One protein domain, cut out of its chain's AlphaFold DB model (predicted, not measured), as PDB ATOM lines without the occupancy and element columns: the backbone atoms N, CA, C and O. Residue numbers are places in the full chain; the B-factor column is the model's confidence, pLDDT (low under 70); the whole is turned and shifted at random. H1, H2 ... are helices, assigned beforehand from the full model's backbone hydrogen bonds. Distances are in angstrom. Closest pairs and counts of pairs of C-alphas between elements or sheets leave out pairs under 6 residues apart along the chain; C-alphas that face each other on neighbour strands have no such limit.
ATOM      1  N   THR A  45     124.364 205.999 209.542       93.25
ATOM      2  CA  THR A  45     123.216 206.909 209.582       93.25
ATOM      3  C   THR A  45     123.487 208.161 208.751       93.25
ATOM      4  O   THR A  45     122.617 208.583 207.984       93.25
ATOM      5  N   TRP A  46     124.698 208.723 208.832       95.44
ATOM      6  CA  TRP A  46     125.094 209.874 208.018       95.44
ATOM      7  C   TRP A  46     125.063 209.565 206.521       95.44
ATOM      8  O   TRP A  46     124.445 210.313 205.760       95.44
ATOM      9  N   GLN A  47     125.602 208.422 206.088       96.50
ATOM     10  CA  GLN A  47     125.542 208.039 204.675       96.50
ATOM     11  C   GLN A  47     124.110 207.792 204.188       96.50
ATOM     12  O   GLN A  47     123.740 208.247 203.105       96.50
ATOM     13  N   ILE A  48     123.271 207.127 204.989       95.31
ATOM     14  CA  ILE A  48     121.851 206.920 204.664       95.31
ATOM     15  C   ILE A  48     121.139 208.267 204.498       95.31
ATOM     16  O   ILE A  48     120.367 208.450 203.551       95.31
ATOM     17  N   ASN A  49     121.397 209.219 205.397       95.44
ATOM     18  CA  ASN A  49     120.823 210.559 205.328       95.44
ATOM     19  C   ASN A  49     121.298 211.318 204.085       95.44
ATOM     20  O   ASN A  49     120.476 211.952 203.421       95.44
ATOM     21  N   TYR A  50     122.574 211.188 203.717       96.88
ATOM     22  CA  TYR A  50     123.112 211.733 202.472       96.88
ATOM     23  C   TYR A  50     122.419 211.130 201.242       96.88
ATOM     24  O   TYR A  50     121.873 211.857 200.417       96.88
ATOM     25  N   TYR A  51     122.328 209.801 201.129       97.19
ATOM     26  CA  TYR A  51     121.660 209.171 199.982       97.19
ATOM     27  C   TYR A  51     120.187 209.588 199.870       97.19
ATOM     28  O   TYR A  51     119.700 209.876 198.774       97.19
ATOM     29  N   ARG A  52     119.477 209.692 201.002       96.62
ATOM     30  CA  ARG A  52     118.100 210.211 201.041       96.62
ATOM     31  C   ARG A  52     118.024 211.667 200.583       96.62
ATOM     32  O   ARG A  52     117.133 211.992 199.796       96.62
ATOM     33  N   SER A  53     118.936 212.530 201.034       95.69
ATOM     34  CA  SER A  53     118.948 213.944 200.643       95.69
ATOM     35  C   SER A  53     119.169 214.100 199.133       95.69
ATOM     36  O   SER A  53     118.435 214.851 198.483       95.69
ATOM     37  N   GLN A  54     120.069 213.304 198.544       97.00
ATOM     38  CA  GLN A  54     120.323 213.292 197.101       97.00
ATOM     39  C   GLN A  54     119.119 212.795 196.297       97.00
ATOM     40  O   GLN A  54     118.778 213.385 195.272       97.00
ATOM     41  N   VAL A  55     118.409 211.765 196.774       97.44
ATOM     42  CA  VAL A  55     117.156 211.306 196.147       97.44
ATOM     43  C   VAL A  55     116.115 212.430 196.113       97.44
ATOM     44  O   VAL A  55     115.533 212.678 195.060       97.44
ATOM     45  N   VAL A  56     115.933 213.163 197.217       96.44
ATOM     46  CA  VAL A  56     114.992 214.299 197.289       96.44
ATOM     47  C   VAL A  56     115.396 215.438 196.344       96.44
ATOM     48  O   VAL A  56     114.537 216.093 195.746       96.44
ATOM     49  N   GLN A  57     116.694 215.712 196.187       94.88
ATOM     50  CA  GLN A  57     117.172 216.697 195.211       94.88
ATOM     51  C   GLN A  57     116.914 216.250 193.765       94.88
ATOM     52  O   GLN A  57     116.466 217.052 192.944       94.88
ATOM     53  N   LEU A  58     117.162 214.976 193.456       97.25
ATOM     54  CA  LEU A  58     116.929 214.410 192.128       97.25
ATOM     55  C   LEU A  58     115.440 214.399 191.771       97.25
ATOM     56  O   LEU A  58     115.095 214.801 190.663       97.25
ATOM     57  N   ASP A  59     114.553 214.040 192.702       97.56
ATOM     58  CA  ASP A  59     113.102 214.087 192.479       97.56
ATOM     59  C   ASP A  59     112.630 215.510 192.129       97.56
ATOM     60  O   ASP A  59     111.891 215.693 191.160       97.56
ATOM     61  N   ARG A  60     113.145 216.542 192.817       96.88
ATOM     62  CA  ARG A  60     112.871 217.950 192.464       96.88
ATOM     63  C   ARG A  60     113.333 218.298 191.045       96.88
ATOM     64  O   ARG A  60     112.578 218.918 190.297       96.88
ATOM     65  N   LYS A  61     114.538 217.874 190.644       96.69
ATOM     66  CA  LYS A  61     115.065 218.107 189.282       96.69
ATOM     67  C   LYS A  61     114.241 217.383 188.208       96.69
ATOM     68  O   LYS A  61     113.962 217.970 187.165       96.69
ATOM     69  N   ILE A  62     113.807 216.147 188.469       96.94
ATOM     70  CA  ILE A  62     112.961 215.337 187.569       96.94
ATOM     71  C   ILE A  62     111.607 216.011 187.316       96.94
ATOM     72  O   ILE A  62     111.128 216.039 186.177       96.94
ATOM     73  N   MET A  63     111.004 216.565 188.373       96.12
ATOM     74  CA  MET A  63     109.739 217.300 188.284       96.12
ATOM     75  C   MET A  63     109.892 218.622 187.522       96.12
ATOM     76  O   MET A  63     108.977 219.008 186.801       96.12
ATOM     77  N   ALA A  64     111.038 219.297 187.650       96.50
ATOM     78  CA  ALA A  64     111.290 220.590 187.014       96.50
ATOM     79  C   ALA A  64     111.663 220.501 185.520       96.50
ATOM     80  O   ALA A  64     111.401 221.439 184.770       96.50
ATOM     81  N   THR A  65     112.279 219.404 185.064       94.88
ATOM     82  CA  THR A  65     112.702 219.276 183.659       94.88
ATOM     83  C   THR A  65     111.553 218.880 182.729       94.88
ATOM     84  O   THR A  65     110.742 218.017 183.052       94.88
ATOM     85  N   GLN A  66     111.515 219.462 181.529       95.69
ATOM     86  CA  GLN A  66     110.642 219.029 180.428       95.69
ATOM     87  C   GLN A  66     111.393 218.197 179.373       95.69
ATOM     88  O   GLN A  66     110.768 217.600 178.500       95.69
ATOM     89  N   ASN A  67     112.728 218.132 179.453       97.00
ATOM     90  CA  ASN A  67     113.556 217.393 178.504       97.00
ATOM     91  C   ASN A  67     113.525 215.884 178.836       97.00
ATOM     92  O   ASN A  67     113.953 215.504 179.931       97.00
ATOM     93  N   PRO A  68     113.052 215.017 177.918       95.06
ATOM     94  CA  PRO A  68     112.887 213.587 178.178       95.06
ATOM     95  C   PRO A  68     114.213 212.834 178.346       95.06
ATOM     96  O   PRO A  68     114.270 211.912 179.155       95.06
ATOM     97  N   VAL A  69     115.276 213.240 177.641       96.12
ATOM     98  CA  VAL A  69     116.611 212.628 177.770       96.12
ATOM     99  C   VAL A  69     117.170 212.925 179.157       96.12
ATOM    100  O   VAL A  69     117.477 212.009 179.915       96.12
ATOM    101  N   LEU A  70     117.169 214.206 179.542       95.88
ATOM    102  CA  LEU A  70     117.622 214.632 180.866       95.88
ATOM    103  C   LEU A  70     116.791 213.989 181.987       95.88
ATOM    104  O   LEU A  70     117.333 213.611 183.023       95.88
ATOM    105  N   ARG A  71     115.473 213.853 181.798       96.94
ATOM    106  CA  ARG A  71     114.610 213.161 182.763       96.94
ATOM    107  C   ARG A  71     115.034 211.701 182.943       96.94
ATOM    108  O   ARG A  71     115.157 211.272 184.088       96.94
ATOM    109  N   GLY A  72     115.280 210.974 181.853       96.94
ATOM    110  CA  GLY A  72     115.753 209.586 181.903       96.94
ATOM    111  C   GLY A  72     117.071 209.440 182.669       96.94
ATOM    112  O   GLY A  72     117.178 208.590 183.556       96.94
ATOM    113  N   ASP A  73     118.036 210.327 182.412       97.00
ATOM    114  CA  ASP A  73     119.326 210.337 183.116       97.00
ATOM    115  C   ASP A  73     119.158 210.581 184.624       97.00
ATOM    116  O   ASP A  73     119.734 209.868 185.453       97.00
ATOM    117  N   LEU A  74     118.331 211.560 185.007       97.56
ATOM    118  CA  LEU A  74     118.053 211.872 186.412       97.56
ATOM    119  C   LEU A  74     117.328 210.721 187.130       97.56
ATOM    120  O   LEU A  74     117.634 210.418 188.286       97.56
ATOM    121  N   GLU A  75     116.385 210.051 186.464       97.44
ATOM    122  CA  GLU A  75     115.688 208.883 187.014       97.44
ATOM    123  C   GLU A  75     116.641 207.711 187.266       97.44
ATOM    124  O   GLU A  75     116.534 207.044 188.306       97.44
ATOM    125  N   GLN A  76     117.604 207.494 186.365       96.88
ATOM    126  CA  GLN A  76     118.648 206.489 186.542       96.88
ATOM    127  C   GLN A  76     119.572 206.839 187.716       96.88
ATOM    128  O   GLN A  76     119.829 205.982 188.566       96.88
ATOM    129  N   GLN A  77     120.014 208.096 187.829       96.50
ATOM    130  CA  GLN A  77     120.805 208.561 188.976       96.50
ATOM    131  C   GLN A  77     120.054 208.353 190.297       96.50
ATOM    132  O   GLN A  77     120.615 207.832 191.263       96.50
ATOM    133  N   ARG A  78     118.756 208.675 190.333       97.50
ATOM    134  CA  ARG A  78     117.914 208.469 191.518       97.50
ATOM    135  C   ARG A  78     117.815 206.992 191.889       97.50
ATOM    136  O   ARG A  78     117.896 206.656 193.069       97.50
ATOM    137  N   LYS A  79     117.625 206.105 190.906       96.81
ATOM    138  CA  LYS A  79     117.588 204.652 191.138       96.81
ATOM    139  C   LYS A  79     118.909 204.158 191.730       96.81
ATOM    140  O   LYS A  79     118.880 203.407 192.702       96.81
ATOM    141  N   ASN A  80     120.039 204.634 191.204       95.50
ATOM    142  CA  ASN A  80     121.364 204.319 191.737       95.50
ATOM    143  C   ASN A  80     121.510 204.786 193.195       95.50
ATOM    144  O   ASN A  80     121.987 204.021 194.028       95.50
ATOM    145  N   MET A  81     121.048 205.998 193.531       94.56
ATOM    146  CA  MET A  81     121.114 206.511 194.909       94.56
ATOM    147  C   MET A  81     120.207 205.760 195.882       94.56
ATOM    148  O   MET A  81     120.620 205.503 197.006       94.56
ATOM    149  N   LYS A  82     119.010 205.326 195.466       94.56
ATOM    150  CA  LYS A  82     118.137 204.490 196.314       94.56
ATOM    151  C   LYS A  82     118.740 203.119 196.634       94.56
ATOM    152  O   LYS A  82     118.400 202.543 197.662       94.56
ATOM    153  N   GLY A  83     119.581 202.585 195.747       93.00
ATOM    154  CA  GLY A  83     120.232 201.283 195.917       93.00
ATOM    155  C   GLY A  83     121.576 201.328 196.650       93.00
ATOM    156  O   GLY A  83     122.106 200.267 196.980       93.00
ATOM    157  N   LYS A  84     122.139 202.519 196.894       94.81
ATOM    158  CA  LYS A  84     123.422 202.683 197.589       94.81
ATOM    159  C   LYS A  84     123.318 202.174 199.026       94.81
ATOM    160  O   LYS A  84     122.406 202.546 199.759       94.81
ATOM    161  N   GLN A  85     124.277 201.337 199.410       94.19
ATOM    162  CA  GLN A  85     124.461 200.887 200.787       94.19
ATOM    163  C   GLN A  85     125.577 201.695 201.454       94.19
ATOM    164  O   GLN A  85     126.483 202.156 200.746       94.19
ATOM    165  N   PRO A  86     125.522 201.889 202.782       95.12
ATOM    166  CA  PRO A  86     126.625 202.476 203.520       95.12
ATOM    167  C   PRO A  86     127.907 201.662 203.354       95.12
ATOM    168  O   PRO A  86     127.883 200.433 203.403       95.12
ATOM    169  N   GLU A  87     129.027 202.343 203.153       95.38
ATOM    170  CA  GLU A  87     130.341 201.717 203.059       95.38
ATOM    171  C   GLU A  87     131.420 202.627 203.640       95.38
ATOM    172  O   GLU A  87     131.358 203.851 203.510       95.38
ATOM    173  N   ILE A  88     132.441 202.030 204.253       95.81
ATOM    174  CA  ILE A  88     133.594 202.786 204.741       95.81
ATOM    175  C   ILE A  88     134.342 203.353 203.532       95.81
ATOM    176  O   ILE A  88     134.808 202.611 202.667       95.81
ATOM    177  N   ARG A  89     134.485 204.678 203.489       95.69
ATOM    178  CA  ARG A  89     135.266 205.383 202.472       95.69
ATOM    179  C   ARG A  89     136.673 205.580 203.000       95.69
ATOM    180  O   ARG A  89     136.859 206.154 204.067       95.69
ATOM    181  N   SER A  90     137.655 205.088 202.258       95.88
ATOM    182  CA  SER A  90     139.065 205.327 202.553       95.88
ATOM    183  C   SER A  90     139.682 206.108 201.403       95.88
ATOM    184  O   SER A  90     139.537 205.713 200.248       95.88
ATOM    185  N   LEU A  91     140.351 207.202 201.737       95.56
ATOM    186  CA  LEU A  91     141.182 207.982 200.838       95.56
ATOM    187  C   LEU A  91     142.640 207.606 201.096       95.56
ATOM    188  O   LEU A  91     143.082 207.650 202.241       95.56
ATOM    189  N   THR A  92     143.378 207.230 200.056       95.81
ATOM    190  CA  THR A  92     144.817 206.960 200.148       95.81
ATOM    191  C   THR A  92     145.573 208.114 199.509       95.81
ATOM    192  O   THR A  92     145.438 208.342 198.311       95.81
ATOM    193  N   LEU A  93     146.353 208.830 200.315       93.50
ATOM    194  CA  LEU A  93     147.153 209.975 199.887       93.50
ATOM    195  C   LEU A  93     148.415 209.523 199.127       93.50
ATOM    196  O   LEU A  93     148.832 208.368 199.267       93.50
ATOM    197  N   PRO A  94     149.090 210.416 198.374       92.31
ATOM    198  CA  PRO A  94     150.293 210.076 197.604       92.31
ATOM    199  C   PRO A  94     151.443 209.468 198.424       92.31
ATOM    200  O   PRO A  94     152.241 208.696 197.900       92.31
ATOM    201  N   ASN A  95     151.521 209.783 199.719       88.62
ATOM    202  CA  ASN A  95     152.507 209.223 200.653       88.62
ATOM    203  C   ASN A  95     152.101 207.861 201.256       88.62
ATOM    204  O   ASN A  95     152.834 207.310 202.076       88.62
ATOM    205  N   GLY A  96     150.943 207.317 200.873       91.50
ATOM    206  CA  GLY A  96     150.405 206.049 201.364       91.50
ATOM    207  C   GLY A  96     149.590 206.151 202.657       91.50
ATOM    208  O   GLY A  96     149.031 205.141 203.092       91.50
ATOM    209  N   THR A  97     149.483 207.332 203.272       92.31
ATOM    210  CA  THR A  97     148.610 207.547 204.433       92.31
ATOM    211  C   THR A  97     147.147 207.373 204.034       92.31
ATOM    212  O   THR A  97     146.738 207.742 202.934       92.31
ATOM    213  N   VAL A  98     146.352 206.787 204.931       96.25
ATOM    214  CA  VAL A  98     144.925 206.540 204.710       96.25
ATOM    215  C   VAL A  98     144.094 207.408 205.640       96.25
ATOM    216  O   VAL A  98     144.345 207.438 206.843       96.25
ATOM    217  N   GLU A  99     143.061 208.039 205.092       97.12
ATOM    218  CA  GLU A  99     142.059 208.788 205.843       97.12
ATOM    219  C   GLU A  99     140.644 208.275 205.572       97.12
ATOM    220  O   GLU A  99     140.357 207.721 204.510       97.12
ATOM    221  N   ARG A 100     139.740 208.450 206.541       97.38
ATOM    222  CA  ARG A 100     138.358 207.950 206.493       97.38
ATOM    223  C   ARG A 100     137.301 209.008 206.788       97.38
ATOM    224  O   ARG A 100     136.130 208.658 206.920       97.38
ATOM    225  N   CYS A 101     137.672 210.288 206.828       96.81
ATOM    226  CA  CYS A 101     136.773 211.406 207.144       96.81
ATOM    227  C   CYS A 101     135.529 211.436 206.233       96.81
ATOM    228  O   CYS A 101     134.402 211.595 206.707       96.81
ATOM    229  N   GLN A 102     135.707 211.147 204.938       95.94
ATOM    230  CA  GLN A 102     134.620 211.046 203.950       95.94
ATOM    231  C   GLN A 102     133.666 209.859 204.180       95.94
ATOM    232  O   GLN A 102     132.688 209.705 203.453       95.94
ATOM    233  N   THR A 103     133.911 209.003 205.177       96.94
ATOM    234  CA  THR A 103     132.927 207.996 205.593       96.94
ATOM    235  C   THR A 103     131.708 208.666 206.224       96.94
ATOM    236  O   THR A 103     130.587 208.260 205.926       96.94
ATOM    237  N   CYS A 104     131.913 209.705 207.042       96.94
ATOM    238  CA  CYS A 104     130.833 210.490 207.648       96.94
ATOM    239  C   CYS A 104     130.481 211.710 206.789       96.94
ATOM    240  O   CYS A 104     129.309 211.931 206.497       96.94
ATOM    241  N   HIS A 105     131.501 212.445 206.337       96.75
ATOM    242  CA  HIS A 105     131.381 213.712 205.606       96.75
ATOM    243  C   HIS A 105     131.144 213.506 204.102       96.75
ATOM    244  O   HIS A 105     131.845 214.050 203.246       96.75
ATOM    245  N   LEU A 106     130.181 212.651 203.747       95.25
ATOM    246  CA  LEU A 106     129.813 212.455 202.345       95.25
ATOM    247  C   LEU A 106     129.167 213.721 201.781       95.25
ATOM    248  O   LEU A 106     128.184 214.227 202.317       95.25
ATOM    249  N   GLY A 107     129.680 214.173 200.637       94.44
ATOM    250  CA  GLY A 107     129.182 215.371 199.966       94.44
ATOM    251  C   GLY A 107     129.794 216.676 200.465       94.44
ATOM    252  O   GLY A 107     129.366 217.724 199.990       94.44
ATOM    253  N   ILE A 108     130.782 216.629 201.366       97.00
ATOM    254  CA  ILE A 108     131.621 217.795 201.650       97.00
ATOM    255  C   ILE A 108     132.270 218.290 200.351       97.00
ATOM    256  O   ILE A 108     132.673 217.490 199.501       97.00
ATOM    257  N   GLU A 109     132.305 219.606 200.152       97.44
ATOM    258  CA  GLU A 109     132.847 220.181 198.925       97.44
ATOM    259  C   GLU A 109     134.374 220.065 198.866       97.44
ATOM    260  O   GLU A 109     135.068 220.179 199.877       97.44
ATOM    261  N   GLU A 110     134.893 219.886 197.650       96.00
ATOM    262  CA  GLU A 110     136.321 220.026 197.367       96.00
ATOM    263  C   GLU A 110     136.773 221.447 197.711       96.00
ATOM    264  O   GLU A 110     136.172 222.412 197.221       96.00
ATOM    265  N   ILE A 111     137.819 221.565 198.530       94.94
ATOM    266  CA  ILE A 111     138.187 222.829 199.171       94.94
ATOM    267  C   ILE A 111     138.700 223.858 198.155       94.94
ATOM    268  O   ILE A 111     138.294 225.015 198.205       94.94
ATOM    269  N   SER A 112     139.560 223.467 197.212       93.75
ATOM    270  CA  SER A 112     140.000 224.299 196.081       93.75
ATOM    271  C   SER A 112     140.893 223.494 195.136       93.75
ATOM    272  O   SER A 112     141.474 222.492 195.545       93.75
ATOM    273  N   ASP A 113     141.089 223.987 193.914       91.88
ATOM    274  CA  ASP A 113     141.989 223.360 192.934       91.88
ATOM    275  C   ASP A 113     143.465 223.396 193.374       91.88
ATOM    276  O   ASP A 113     144.249 222.541 192.974       91.88
ATOM    277  N   SER A 114     143.843 224.352 194.233       91.25
ATOM    278  CA  SER A 114     145.181 224.428 194.840       91.25
ATOM    279  C   SER A 114     145.369 223.467 196.016       91.25
ATOM    280  O   SER A 114     146.498 223.221 196.430       91.25
ATOM    281  N   HIS A 115     144.278 222.926 196.560       93.62
ATOM    282  CA  HIS A 115     144.294 222.033 197.717       93.62
ATOM    283  C   HIS A 115     143.418 220.793 197.469       93.62
ATOM    284  O   HIS A 115     142.501 220.541 198.245       93.62
ATOM    285  N   PRO A 116     143.656 220.010 196.400       94.06
ATOM    286  CA  PRO A 116     142.818 218.863 196.095       94.06
ATOM    287  C   PRO A 116     142.871 217.834 197.228       94.06
ATOM    288  O   PRO A 116     143.946 217.394 197.654       94.06
ATOM    289  N   THR A 117     141.693 217.411 197.679       94.38
ATOM    290  CA  THR A 117     141.502 216.478 198.793       94.38
ATOM    291  C   THR A 117     142.261 215.181 198.546       94.38
ATOM    292  O   THR A 117     142.885 214.653 199.457       94.38
ATOM    293  N   GLU A 118     142.304 214.698 197.303       93.69
ATOM    294  CA  GLU A 118     143.045 213.484 196.941       93.69
ATOM    295  C   GLU A 118     144.567 213.573 197.148       93.69
ATOM    296  O   GLU A 118     145.229 212.547 197.292       93.69
ATOM    297  N   THR A 119     145.125 214.785 197.193       93.31
ATOM    298  CA  THR A 119     146.561 215.020 197.404       93.31
ATOM    299  C   THR A 119     146.889 215.287 198.869       93.31
ATOM    300  O   THR A 119     147.899 214.791 199.375       93.31
ATOM    301  N   PHE A 120     146.051 216.077 199.542       93.38
ATOM    302  CA  PHE A 120     146.338 216.603 200.878       93.38
ATOM    303  C   PHE A 120     145.587 215.893 202.004       93.38
ATOM    304  O   PHE A 120     146.094 215.824 203.121       93.38
ATOM    305  N   GLY A 121     144.411 215.337 201.719       94.19
ATOM    306  CA  GLY A 121     143.501 214.832 202.738       94.19
ATOM    307  C   GLY A 121     142.865 215.949 203.565       94.19
ATOM    308  O   GLY A 121     142.949 217.134 203.247       94.19
ATOM    309  N   CYS A 122     142.198 215.553 204.637       95.31
ATOM    310  CA  CYS A 122     141.513 216.414 205.588       95.31
ATOM    311  C   CYS A 122     142.392 216.713 206.810       95.31
ATOM    312  O   CYS A 122     142.359 217.826 207.341       95.31
ATOM    313  N   VAL A 123     143.181 215.735 207.275       95.00
ATOM    314  CA  VAL A 123     143.857 215.810 208.584       95.00
ATOM    315  C   VAL A 123     145.050 216.757 208.576       95.00
ATOM    316  O   VAL A 123     145.349 217.356 209.606       95.00
ATOM    317  N   VAL A 124     145.697 216.980 207.428       93.81
ATOM    318  CA  VAL A 124     146.784 217.969 207.335       93.81
ATOM    319  C   VAL A 124     146.316 219.382 207.703       93.81
ATOM    320  O   VAL A 124     147.053 220.129 208.342       93.81
ATOM    321  N   CYS A 125     145.077 219.730 207.347       94.12
ATOM    322  CA  CYS A 125     144.484 221.019 207.677       94.12
ATOM    323  C   CYS A 125     143.770 220.966 209.023       94.12
ATOM    324  O   CYS A 125     143.977 221.847 209.846       94.12
ATOM    325  N   HIS A 126     142.933 219.956 209.260       95.25
ATOM    326  CA  HIS A 126     142.027 219.937 210.407       95.25
ATOM    327  C   HIS A 126     142.586 219.252 211.658       95.25
ATOM    328  O   HIS A 126     142.016 219.435 212.731       95.25
ATOM    329  N   GLY A 127     143.662 218.472 211.564       95.00
ATOM    330  CA  GLY A 127     144.094 217.571 212.631       95.00
ATOM    331  C   GLY A 127     143.112 216.410 212.840       95.00
ATOM    332  O   GLY A 127     142.393 216.011 211.923       95.00
ATOM    333  N   GLY A 128     143.068 215.861 214.053       95.12
ATOM    334  CA  GLY A 128     142.190 214.734 214.383       95.12
ATOM    335  C   GLY A 128     142.773 213.351 214.063       95.12
ATOM    336  O   GLY A 128     143.940 213.197 213.696       95.12
ATOM    337  N   ASN A 129     141.947 212.314 214.224       96.44
ATOM    338  CA  ASN A 129     142.313 210.924 213.960       96.44
ATOM    339  C   ASN A 129     141.724 210.439 212.630       96.44
ATOM    340  O   ASN A 129     140.560 210.042 212.553       96.44
ATOM    341  N   ALA A 130     142.581 210.382 211.609       95.81
ATOM    342  CA  ALA A 130     142.242 210.010 210.236       95.81
ATOM    343  C   ALA A 130     141.538 208.649 210.074       95.81
ATOM    344  O   ALA A 130     140.846 208.434 209.080       95.81
ATOM    345  N   LEU A 131     141.745 207.703 210.996       96.62
ATOM    346  CA  LEU A 131     141.305 206.310 210.839       96.62
ATOM    347  C   LEU A 131     140.059 205.962 211.652       96.62
ATOM    348  O   LEU A 131     139.447 204.915 211.401       96.62
ATOM    349  N   SER A 132     139.706 206.798 212.630       95.94
ATOM    350  CA  SER A 132     138.565 206.552 213.503       95.94
ATOM    351  C   SER A 132     137.247 206.743 212.757       95.94
ATOM    352  O   SER A 132     137.086 207.671 211.971       95.94
ATOM    353  N   LEU A 133     136.289 205.861 213.042       94.56
ATOM    354  CA  LEU A 133     134.891 205.990 212.620       94.56
ATOM    355  C   LEU A 133     133.965 206.373 213.782       94.56
ATOM    356  O   LEU A 133     132.768 206.561 213.578       94.56
ATOM    357  N   ASP A 134     134.516 206.464 214.993       93.06
ATOM    358  CA  ASP A 134     133.847 207.066 216.139       93.06
ATOM    359  C   ASP A 134     134.055 208.581 216.101       93.06
ATOM    360  O   ASP A 134     135.184 209.039 215.912       93.06
ATOM    361  N   GLN A 135     132.968 209.335 216.268       92.31
ATOM    362  CA  GLN A 135     132.944 210.791 216.120       92.31
ATOM    363  C   GLN A 135     133.898 211.487 217.096       92.31
ATOM    364  O   GLN A 135     134.688 212.334 216.681       92.31
ATOM    365  N   ASP A 136     133.849 211.123 218.376       93.25
ATOM    366  CA  ASP A 136     134.640 211.794 219.407       93.25
ATOM    367  C   ASP A 136     136.125 211.481 219.227       93.25
ATOM    368  O   ASP A 136     136.969 212.370 219.317       93.25
ATOM    369  N   GLN A 137     136.454 210.230 218.898       95.50
ATOM    370  CA  GLN A 137     137.832 209.839 218.609       95.50
ATOM    371  C   GLN A 137     138.354 210.428 217.294       95.50
ATOM    372  O   GLN A 137     139.533 210.767 217.221       95.50
ATOM    373  N   ALA A 138     137.515 210.560 216.261       95.81
ATOM    374  CA  ALA A 138     137.897 211.160 214.981       95.81
ATOM    375  C   ALA A 138     138.220 212.651 215.140       95.81
ATOM    376  O   ALA A 138     139.222 213.123 214.605       95.81
ATOM    377  N   HIS A 139     137.417 213.377 215.922       96.38
ATOM    378  CA  HIS A 139     137.603 214.810 216.160       96.38
ATOM    379  C   HIS A 139     138.586 215.133 217.300       96.38
ATOM    380  O   HIS A 139     138.939 216.297 217.511       96.38
ATOM    381  N   ALA A 140     139.065 214.126 218.036       95.50
ATOM    382  CA  ALA A 140     140.043 214.318 219.099       95.50
ATOM    383  C   ALA A 140     141.348 214.914 218.546       95.50
ATOM    384  O   ALA A 140     142.048 214.291 217.749       95.50
ATOM    385  N   GLY A 141     141.697 216.119 219.005       93.88
ATOM    386  CA  GLY A 141     142.912 216.818 218.575       93.88
ATOM    387  C   GLY A 141     142.768 217.607 217.272       93.88
ATOM    388  O   GLY A 141     143.786 217.939 216.666       93.88
ATOM    389  N   MET A 142     141.542 217.916 216.833       95.56
ATOM    390  CA  MET A 142     141.339 218.852 215.728       95.56
ATOM    391  C   MET A 142     141.854 220.258 216.062       95.56
ATOM    392  O   MET A 142     141.667 220.775 217.167       95.56
ATOM    393  N   TYR A 143     142.468 220.901 215.076       94.44
ATOM    394  CA  TYR A 143     142.949 222.272 215.169       94.44
ATOM    395  C   TYR A 143     141.776 223.255 215.156       94.44
ATOM    396  O   TYR A 143     140.803 223.080 214.422       94.44
ATOM    397  N   GLY A 144     141.851 224.288 216.002       89.31
ATOM    398  CA  GLY A 144     140.897 225.403 215.994       89.31
ATOM    399  C   GLY A 144     139.432 225.005 216.207       89.31
ATOM    400  O   GLY A 144     138.547 225.742 215.790       89.31
ATOM    401  N   ALA A 145     139.167 223.838 216.811       87.00
ATOM    402  CA  ALA A 145     137.825 223.253 216.917       87.00
ATOM    403  C   ALA A 145     137.108 223.101 215.558       87.00
ATOM    404  O   ALA A 145     135.905 223.314 215.460       87.00
ATOM    405  N   GLY A 146     137.855 222.749 214.506       87.88
ATOM    406  CA  GLY A 146     137.324 222.610 213.148       87.88
ATOM    407  C   GLY A 146     137.552 223.825 212.250       87.88
ATOM    408  O   GLY A 146     137.280 223.721 211.060       87.88
ATOM    409  N   HIS A 147     138.117 224.912 212.786       91.38
ATOM    410  CA  HIS A 147     138.513 226.112 212.043       91.38
ATOM    411  C   HIS A 147     140.040 226.192 211.893       91.38
ATOM    412  O   HIS A 147     140.716 226.874 212.679       91.38
ATOM    413  N   PRO A 148     140.623 225.461 210.930       93.50
ATOM    414  CA  PRO A 148     142.067 225.394 210.760       93.50
ATOM    415  C   PRO A 148     142.710 226.732 210.373       93.50
ATOM    416  O   PRO A 148     143.902 226.903 210.595       93.50
ATOM    417  N   GLY A 149     141.965 227.692 209.833       93.25
ATOM    418  CA  GLY A 149     142.459 229.015 209.459       93.25
ATOM    419  C   GLY A 149     142.539 230.023 210.607       93.25
ATOM    420  O   GLY A 149     143.023 231.131 210.376       93.25
ATOM    421  N   GLN A 150     142.100 229.676 211.827       92.12
ATOM    422  CA  GLN A 150     142.291 230.526 213.009       92.12
ATOM    423  C   GLN A 150     143.779 230.846 213.205       92.12
ATOM    424  O   GLN A 150     144.623 229.950 213.160       92.12
ATOM    425  N   LEU A 151     144.106 232.116 213.462       90.88
ATOM    426  CA  LEU A 151     145.500 232.574 213.509       90.88
ATOM    427  C   LEU A 151     146.331 231.802 214.543       90.88
ATOM    428  O   LEU A 151     147.488 231.491 214.280       90.88
ATOM    429  N   GLU A 152     145.724 231.401 215.663       89.88
ATOM    430  CA  GLU A 152     146.394 230.675 216.747       89.88
ATOM    431  C   GLU A 152     146.840 229.254 216.364       89.88
ATOM    432  O   GLU A 152     147.720 228.693 217.017       89.88
ATOM    433  N   VAL A 153     146.234 228.659 215.332       92.75
ATOM    434  CA  VAL A 153     146.535 227.291 214.873       92.75
ATOM    435  C   VAL A 153     146.969 227.225 213.411       92.75
ATOM    436  O   VAL A 153     147.418 226.172 212.974       92.75
ATOM    437  N   SER A 154     146.896 228.338 212.677       93.62
ATOM    438  CA  SER A 154     147.226 228.430 211.250       93.62
ATOM    439  C   SER A 154     148.639 227.933 210.909       93.62
ATOM    440  O   SER A 154     148.847 227.362 209.843       93.62
ATOM    441  N   GLN A 155     149.595 228.044 211.838       93.38
ATOM    442  CA  GLN A 155     150.938 227.465 211.692       93.38
ATOM    443  C   GLN A 155     150.938 225.930 211.651       93.38
ATOM    444  O   GLN A 155     151.770 225.334 210.975       93.38
ATOM    445  N   LEU A 156     150.022 225.283 212.376       93.31
ATOM    446  CA  LEU A 156     149.887 223.824 212.405       93.31
ATOM    447  C   LEU A 156     149.129 223.285 211.185       93.31
ATOM    448  O   LEU A 156     149.313 222.122 210.839       93.31
ATOM    449  N   SER A 157     148.299 224.116 210.554       94.81
ATOM    450  CA  SER A 157     147.447 223.775 209.412       94.81
ATOM    451  C   SER A 157     147.988 224.378 208.104       94.81
ATOM    452  O   SER A 157     148.749 223.736 207.388       94.81
TER     453      SER A 157
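This is residues 45 to 157 of the 492 residues of the protein "Cytochrome c family protein" of Desulfosporosinus sp. OL (UniProt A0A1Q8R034). A long helical hairpin, H1 and H2 side by side, makes one end of an elongated shape, and a loop-rich head with four short helices, H3 to H6, makes the other. A long stretch with no named element, residues 84 to 116, leads from H2 into the head, where a short antiparallel pairing joins residues 91 to 92 with residues 98 to 99. The printed part has 113 residues with six named helices, H1 to H6 in order along the chain, and no named strand. The class is all helix, though under half of the residues, 53 of 113, are in named elements. The whole is loose, with a radius of gyration of the C-alphas of 17.6 A and spans of 52 by 27 by 26 A.

H1, residues 45 to 64, is the longest helix, and it touches H2, residues 68 to 83. Their closest C-alphas are those of Val 55 and Arg 78, 5.5 A apart. They form a helical hairpin, running opposite ways at a shallow tilt of 16 degrees. H3, residues 117 to 120, is apart from both H1 and H2. H3 and H4, residues 123 to 126, meet only through their link. H4 touches H6, residues 143 to 146, and their closest C-alphas are those of His 126 and Tyr 143, 5.4 A apart. H5, residues 135 to 139, touches no helix; it is only just apart from H6, with the closest C-alphas 8.4 A apart. Every O i to N i+4 pair is within hydrogen-bond range in H1, H2 and H5. H3, H4 and H6 are too short for such a pair; the single O i to N i+3 pair is within range in H3 and in H6, but in H4 0 of 1 is.

H1 begins at C-alpha 45, (123.216, 206.909, 209.582), and measures 29.0 A from first to last C-alpha. H2 measures 22.8 A, from C-alpha 68 at (112.887, 213.587, 178.178) to C-alpha 83 at (120.232, 201.283, 195.917). The short helices H3, H4, H5 and H6 measure 5.3 A, 4.9 A, 6.2 A and 6.0 A. H6 ends at C-alpha 146, (137.324, 222.610, 213.148).

The two C-alphas farthest apart are those of Pro 68 and Glu 152, at 53.9 A. The C-alphas of Thr 45 and Ser 157, the first and last printed, are 29.5 A apart. The printed part has no cut. The link from H2 to H3, with 33 residues, is long; that from H4 to H5 is short, and the other three are tight. The mean pLDDT of the printed part is 94.9, and no printed residue is under 70.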